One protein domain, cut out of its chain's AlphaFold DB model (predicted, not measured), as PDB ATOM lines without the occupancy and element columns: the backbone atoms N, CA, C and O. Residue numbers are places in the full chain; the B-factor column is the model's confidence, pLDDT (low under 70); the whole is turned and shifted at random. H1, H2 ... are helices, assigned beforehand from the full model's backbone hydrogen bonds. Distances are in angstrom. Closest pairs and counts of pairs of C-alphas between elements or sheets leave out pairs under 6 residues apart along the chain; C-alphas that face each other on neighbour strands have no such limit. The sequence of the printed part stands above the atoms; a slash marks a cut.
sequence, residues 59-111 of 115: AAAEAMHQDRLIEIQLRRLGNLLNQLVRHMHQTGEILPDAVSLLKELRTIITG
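This is residues 59 to 111 of the 115 residues of the protein "Beta-phosphoglucomutase-like phosphatase (HAD superfamily)" of Bradyrhizobium sp. ERR14 (UniProt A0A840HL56). One long helix, H1, makes the longest axis, and a shorter helix, H2, folds back beside it after a turn, with a gap left between them. The first part of H1, residues 59 to 73, sticks out as a free arm. The printed part has 53 residues, two named helices and no named strand: all helix. It is only just loose, close to extended, with a radius of gyration of the C-alphas of 14.8 A and spans of 48 by 21 by 12 A.

H1, residues 59 to 91, and H2, residues 96 to 109, are near each other: 6 pairs of C-alphas lie within 10 A, the closest at 8.2 A. A tight link of 4 residues joins them. Every O i to N i+4 pair is within hydrogen-bond range in H1, and 9 of 10 are in H2.

H1 runs 48.1 A from C-alpha 59 at (189.986, 151.395, 169.417). H2 runs 20.7 A to C-alpha 109 at (193.504, 174.888, 177.744).

The C-alphas farthest apart, of Ala 59 and Gly 92, are separated by 48.8 A. The printed part has no cut. The pLDDT is under 70 at residues 59 to 60, 94 to 96, 98 and 111.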
ATOM      1  N   ALA A  59     190.487 150.053 169.113       66.00
ATOM      2  CA  ALA A  59     189.986 151.395 169.417       66.00
ATOM      3  C   ALA A  59     190.191 151.834 170.885       66.00
ATOM      4  O   ALA A  59     190.520 152.987 171.148       66.00
ATOM      5  N   ALA A  60     190.022 150.933 171.859       68.81
ATOM      6  CA  ALA A  60     190.276 151.240 173.268       68.81
ATOM      7  C   ALA A  60     191.781 151.387 173.556       68.81
ATOM      8  O   ALA A  60     192.178 152.252 174.334       68.81
ATOM      9  N   ALA A  61     192.625 150.583 172.906       70.69
ATOM     10  CA  ALA A  61     194.077 150.704 173.011       70.69
ATOM     11  C   ALA A  61     194.590 152.018 172.390       70.69
ATOM     12  O   ALA A  61     195.466 152.668 172.963       70.69
ATOM     13  N   GLU A  62     194.016 152.437 171.261       70.25
ATOM     14  CA  GLU A  62     194.304 153.720 170.610       70.25
ATOM     15  C   GLU A  62     193.882 154.912 171.475       70.25
ATOM     16  O   GLU A  62     194.684 155.825 171.672       70.25
ATOM     17  N   ALA A  63     192.683 154.878 172.069       72.00
ATOM     18  CA  ALA A  63     192.222 155.917 172.991       72.00
ATOM     19  C   ALA A  63     193.147 156.048 174.217       72.00
ATOM     20  O   ALA A  63     193.610 157.140 174.539       72.00
ATOM     21  N   MET A  64     193.528 154.925 174.839       73.50
ATOM     22  CA  MET A  64     194.483 154.924 175.956       73.50
ATOM     23  C   MET A  64     195.866 155.462 175.557       73.50
ATOM     24  O   MET A  64     196.552 156.092 176.366       73.50
ATOM     25  N   HIS A  65     196.309 155.203 174.323       76.75
ATOM     26  CA  HIS A  65     197.564 155.744 173.809       76.75
ATOM     27  C   HIS A  65     197.487 157.264 173.622       76.75
ATOM     28  O   HIS A  65     198.414 157.970 174.021       76.75
ATOM     29  N   GLN A  66     196.378 157.771 173.078       74.44
ATOM     30  CA  GLN A  66     196.137 159.205 172.921       74.44
ATOM     31  C   GLN A  66     196.102 159.925 174.272       74.44
ATOM     32  O   GLN A  66     196.812 160.916 174.441       74.44
ATOM     33  N   ASP A  67     195.388 159.382 175.259       78.44
ATOM     34  CA  ASP A  67     195.336 159.937 176.617       78.44
ATOM     35  C   ASP A  67     196.734 160.037 177.239       78.44
ATOM     36  O   ASP A  67     197.110 161.058 177.821       78.44
ATOM     37  N   ARG A  68     197.559 159.000 177.051       79.31
ATOM     38  CA  ARG A  68     198.935 158.978 177.555       79.31
ATOM     39  C   ARG A  68     199.830 160.003 176.862       79.31
ATOM     40  O   ARG A  68     200.673 160.617 177.515       79.31
ATOM     41  N   LEU A  69     199.676 160.194 175.550       80.69
ATOM     42  CA  LEU A  69     200.415 161.224 174.817       80.69
ATOM     43  C   LEU A  69     200.024 162.624 175.300       80.69
ATOM     44  O   LEU A  69     200.912 163.442 175.543       80.69
ATOM     45  N   ILE A  70     198.729 162.877 175.508       82.06
ATOM     46  CA  ILE A  70     198.225 164.138 176.064       82.06
ATOM     47  C   ILE A  70     198.826 164.377 177.453       82.06
ATOM     48  O   ILE A  70     199.368 165.453 177.707       82.06
ATOM     49  N   GLU A  71     198.824 163.368 178.327       81.62
ATOM     50  CA  GLU A  71     199.412 163.473 179.665       81.62
ATOM     51  C   GLU A  71     200.902 163.850 179.615       81.62
ATOM     52  O   GLU A  71     201.354 164.739 180.344       81.62
ATOM     53  N   ILE A  72     201.679 163.214 178.732       81.06
ATOM     54  CA  ILE A  72     203.109 163.506 178.562       81.06
ATOM     55  C   ILE A  72     203.320 164.953 178.103       81.06
ATOM     56  O   ILE A  72     204.189 165.644 178.644       81.06
ATOM     57  N   GLN A  73     202.529 165.432 177.136       81.06
ATOM     58  CA  GLN A  73     202.646 166.809 176.651       81.06
ATOM     59  C   GLN A  73     202.270 167.824 177.732       81.06
ATOM     60  O   GLN A  73     202.990 168.804 177.923       81.06
ATOM     61  N   LEU A  74     201.215 167.561 178.508       84.06
ATOM     62  CA  LEU A  74     200.820 168.414 179.631       84.06
ATOM     63  C   LEU A  74     201.908 168.481 180.707       84.06
ATOM     64  O   LEU A  74     202.243 169.567 181.182       84.06
ATOM     65  N   ARG A  75     202.526 167.345 181.054       81.25
ATOM     66  CA  ARG A  75     203.661 167.309 181.992       81.25
ATOM     67  C   ARG A  75     204.850 168.114 181.471       81.25
ATOM     68  O   ARG A  75     205.459 168.868 182.228       81.25
ATOM     69  N   ARG A  76     205.182 167.977 180.184       80.25
ATOM     70  CA  ARG A  76     206.275 168.732 179.553       80.25
ATOM     71  C   ARG A  76     206.008 170.234 179.600       80.25
ATOM     72  O   ARG A  76     206.899 170.988 179.980       80.25
ATOM     73  N   LEU A  77     204.790 170.649 179.270       84.25
ATOM     74  CA  LEU A  77     204.360 172.041 179.333       84.25
ATOM     75  C   LEU A  77     204.476 172.582 180.763       84.25
ATOM     76  O   LEU A  77     205.121 173.606 180.972       84.25
ATOM     77  N   GLY A  78     203.947 171.866 181.760       84.06
ATOM     78  CA  GLY A  78     204.055 172.264 183.167       84.06
ATOM     79  C   GLY A  78     205.504 172.416 183.645       84.06
ATOM     80  O   GLY A  78     205.829 173.367 184.356       84.06
ATOM     81  N   ASN A  79     206.403 171.531 183.206       82.38
ATOM     82  CA  ASN A  79     207.828 171.634 183.520       82.38
ATOM     83  C   ASN A  79     208.474 172.885 182.915       82.38
ATOM     84  O   ASN A  79     209.214 173.576 183.614       82.38
ATOM     85  N   LEU A  80     208.182 173.198 181.650       82.38
ATOM     86  CA  LEU A  80     208.696 174.403 180.992       82.38
ATOM     87  C   LEU A  80     208.180 175.675 181.674       82.38
ATOM     88  O   LEU A  80     208.960 176.591 181.922       82.38
ATOM     89  N   LEU A  81     206.902 175.705 182.063       83.88
ATOM     90  CA  LEU A  81     206.334 176.823 182.821       83.88
ATOM     91  C   LEU A  81     207.031 177.014 184.169       83.88
ATOM     92  O   LEU A  81     207.406 178.131 184.521       83.88
ATOM     93  N   ASN A  82     207.269 175.927 184.902       86.50
ATOM     94  CA  ASN A  82     208.001 175.982 186.166       86.50
ATOM     95  C   ASN A  82     209.436 176.492 185.989       86.50
ATOM     96  O   ASN A  82     209.927 177.239 186.833       86.50
ATOM     97  N   GLN A  83     210.116 176.093 184.913       83.50
ATOM     98  CA  GLN A  83     211.456 176.591 184.597       83.50
ATOM     99  C   GLN A  83     211.435 178.086 184.283       83.50
ATOM    100  O   GLN A  83     212.278 178.818 184.794       83.50
ATOM    101  N   LEU A  84     210.442 178.544 183.522       82.88
ATOM    102  CA  LEU A  84     210.278 179.948 183.165       82.88
ATOM    103  C   LEU A  84     210.037 180.810 184.410       82.88
ATOM    104  O   LEU A  84     210.733 181.799 184.608       82.88
ATOM    105  N   VAL A  85     209.143 180.393 185.310       84.56
ATOM    106  CA  VAL A  85     208.892 181.104 186.577       84.56
ATOM    107  C   VAL A  85     210.146 181.156 187.450       84.56
ATOM    108  O   VAL A  85     210.468 182.200 188.013       84.56
ATOM    109  N   ARG A  86     210.889 180.046 187.553       85.19
ATOM    110  CA  ARG A  86     212.158 180.020 188.300       85.19
ATOM    111  C   ARG A  86     213.182 180.970 187.696       85.19
ATOM    112  O   ARG A  86     213.836 181.686 188.445       85.19
ATOM    113  N   HIS A  87     213.287 180.997 186.372       81.81
ATOM    114  CA  HIS A  87     214.170 181.914 185.671       81.81
ATOM    115  C   HIS A  87     213.770 183.369 185.932       81.81
ATOM    116  O   HIS A  87     214.631 184.154 186.315       81.81
ATOM    117  N   MET A  88     212.484 183.714 185.817       83.12
ATOM    118  CA  MET A  88     211.981 185.063 186.108       83.12
ATOM    119  C   MET A  88     212.277 185.489 187.548       83.12
ATOM    120  O   MET A  88     212.692 186.618 187.782       83.12
ATOM    121  N   HIS A  89     212.104 184.593 188.525       84.56
ATOM    122  CA  HIS A  89     212.458 184.875 189.918       84.56
ATOM    123  C   HIS A  89     213.963 185.081 190.125       84.56
ATOM    124  O   HIS A  89     214.350 185.833 191.013       84.56
ATOM    125  N   GLN A  90     214.809 184.408 189.343       86.19
ATOM    126  CA  GLN A  90     216.263 184.514 189.460       86.19
ATOM    127  C   GLN A  90     216.824 185.762 188.779       86.19
ATOM    128  O   GLN A  90     217.751 186.364 189.312       86.19
ATOM    129  N   THR A  91     216.292 186.149 187.618       82.50
ATOM    130  CA  THR A  91     216.810 187.286 186.842       82.50
ATOM    131  C   THR A  91     216.041 188.581 187.054       82.50
ATOM    132  O   THR A  91     216.559 189.641 186.726       82.50
ATOM    133  N   GLY A  92     214.819 188.530 187.594       78.94
ATOM    134  CA  GLY A  92     213.944 189.700 187.741       78.94
ATOM    135  C   GLY A  92     213.394 190.239 186.414       78.94
ATOM    136  O   GLY A  92     212.621 191.194 186.413       78.94
ATOM    137  N   GLU A  93     213.758 189.620 185.291       76.31
ATOM    138  CA  GLU A  93     213.330 190.006 183.953       76.31
ATOM    139  C   GLU A  93     212.167 189.131 183.488       76.31
ATOM    140  O   GLU A  93     212.203 187.899 183.563       76.31
ATOM    141  N   ILE A  94     211.126 189.780 182.973       68.06
ATOM    142  CA  ILE A  94     210.010 189.108 182.317       68.06
ATOM    143  C   ILE A  94     210.298 189.118 180.820       68.06
ATOM    144  O   ILE A  94     210.301 190.188 180.214       68.06
ATOM    145  N   LEU A  95     210.508 187.946 180.214       68.94
ATOM    146  CA  LEU A  95     210.589 187.858 178.756       68.94
ATOM    147  C   LEU A  95     209.223 188.262 178.158       68.94
ATOM    148  O   LEU A  95     208.226 187.597 178.458       68.94
ATOM    149  N   PRO A  96     209.146 189.307 177.311       63.41
ATOM    150  CA  PRO A  96     207.881 189.794 176.751       63.41
ATOM    151  C   PRO A  96     207.106 188.706 175.992       63.41
ATOM    152  O   PRO A  96     205.886 188.589 176.131       63.41
ATOM    153  N   ASP A  97     207.830 187.845 175.273       72.62
ATOM    154  CA  ASP A  97     207.261 186.764 174.460       72.62
ATOM    155  C   ASP A  97     206.625 185.652 175.309       72.62
ATOM    156  O   ASP A  97     205.655 185.013 174.892       72.62
ATOM    157  N   ALA A  98     207.097 185.466 176.547       69.00
ATOM    158  CA  ALA A  98     206.536 184.481 177.468       69.00
ATOM    159  C   ALA A  98     205.085 184.813 177.835       69.00
ATOM    160  O   ALA A  98     204.254 183.919 177.979       69.00
ATOM    161  N   VAL A  99     204.749 186.101 177.948       71.19
ATOM    162  CA  VAL A  99     203.394 186.545 178.295       71.19
ATOM    163  C   VAL A  99     202.411 186.273 177.153       71.19
ATOM    164  O   VAL A  99     201.264 185.909 177.422       71.19
ATOM    165  N   SER A 100     202.837 186.416 175.892       70.56
ATOM    166  CA  SER A 100     202.000 186.083 174.729       70.56
ATOM    167  C   SER A 100     201.748 184.579 174.642       70.56
ATOM    168  O   SER A 100     200.597 184.148 174.589       70.56
ATOM    169  N   LEU A 101     202.807 183.775 174.774       74.62
ATOM    170  CA  LEU A 101     202.714 182.313 174.782       74.62
ATOM    171  C   LEU A 101     201.821 181.792 175.916       74.62
ATOM    172  O   LEU A 101     201.019 180.886 175.717       74.62
ATOM    173  N   LEU A 102     201.892 182.390 177.108       77.06
ATOM    174  CA  LEU A 102     201.014 182.040 178.229       77.06
ATOM    175  C   LEU A 102     199.532 182.332 177.941       77.06
ATOM    176  O   LEU A 102     198.660 181.584 178.393       77.06
ATOM    177  N   LYS A 103     199.227 183.400 177.194       77.25
ATOM    178  CA  LYS A 103     197.853 183.721 176.775       77.25
ATOM    179  C   LYS A 103     197.339 182.723 175.741       77.25
ATOM    180  O   LYS A 103     196.204 182.272 175.881       77.25
ATOM    181  N   GLU A 104     198.167 182.339 174.774       74.62
ATOM    182  CA  GLU A 104     197.846 181.306 173.776       74.62
ATOM    183  C   GLU A 104     197.649 179.925 174.419       74.62
ATOM    184  O   GLU A 104     196.695 179.211 174.127       74.62
ATOM    185  N   LEU A 105     198.492 179.556 175.384       75.94
ATOM    186  CA  LEU A 105     198.303 178.314 176.131       75.94
ATOM    187  C   LEU A 105     197.003 178.332 176.941       75.94
ATOM    188  O   LEU A 105     196.295 177.328 177.006       75.94
ATOM    189  N   ARG A 106     196.641 179.479 177.529       77.31
ATOM    190  CA  ARG A 106     195.376 179.631 178.254       77.31
ATOM    191  C   ARG A 106     194.163 179.467 177.337       77.31
ATOM    192  O   ARG A 106     193.190 178.853 177.773       77.31
ATOM    193  N   THR A 107     194.176 179.993 176.111       75.69
ATOM    194  CA  THR A 107     193.050 179.832 175.168       75.69
ATOM    195  C   THR A 107     192.884 178.376 174.743       75.69
ATOM    196  O   THR A 107     191.764 177.864 174.775       75.69
ATOM    197  N   ILE A 108     193.993 177.675 174.481       75.19
ATOM    198  CA  ILE A 108     194.002 176.240 174.156       75.19
ATOM    199  C   ILE A 108     193.450 175.407 175.322       75.19
ATOM    200  O   ILE A 108     192.560 174.585 175.128       75.19
ATOM    201  N   ILE A 109     193.920 175.650 176.552       72.56
ATOM    202  CA  ILE A 109     193.504 174.888 177.744       72.56
ATOM    203  C   ILE A 109     192.042 175.167 178.127       72.56
ATOM    204  O   ILE A 109     191.350 174.275 178.611       72.56
ATOM    205  N   THR A 110     191.548 176.392 177.923       76.56
ATOM    206  CA  THR A 110     190.157 176.760 178.264       76.56
ATOM    207  C   THR A 110     189.148 176.425 177.166       76.56
ATOM    208  O   THR A 110     187.960 176.701 177.337       76.56
ATOM    209  N   GLY A 111     189.593 175.843 176.045       62.97
ATOM    210  CA  GLY A 111     188.729 175.455 174.927       62.97
ATOM    211  C   GLY A 111     188.078 176.635 174.199       62.97
ATOM    212  O   GLY A 111     187.179 176.439 173.385       62.97
TER     213      GLY A 111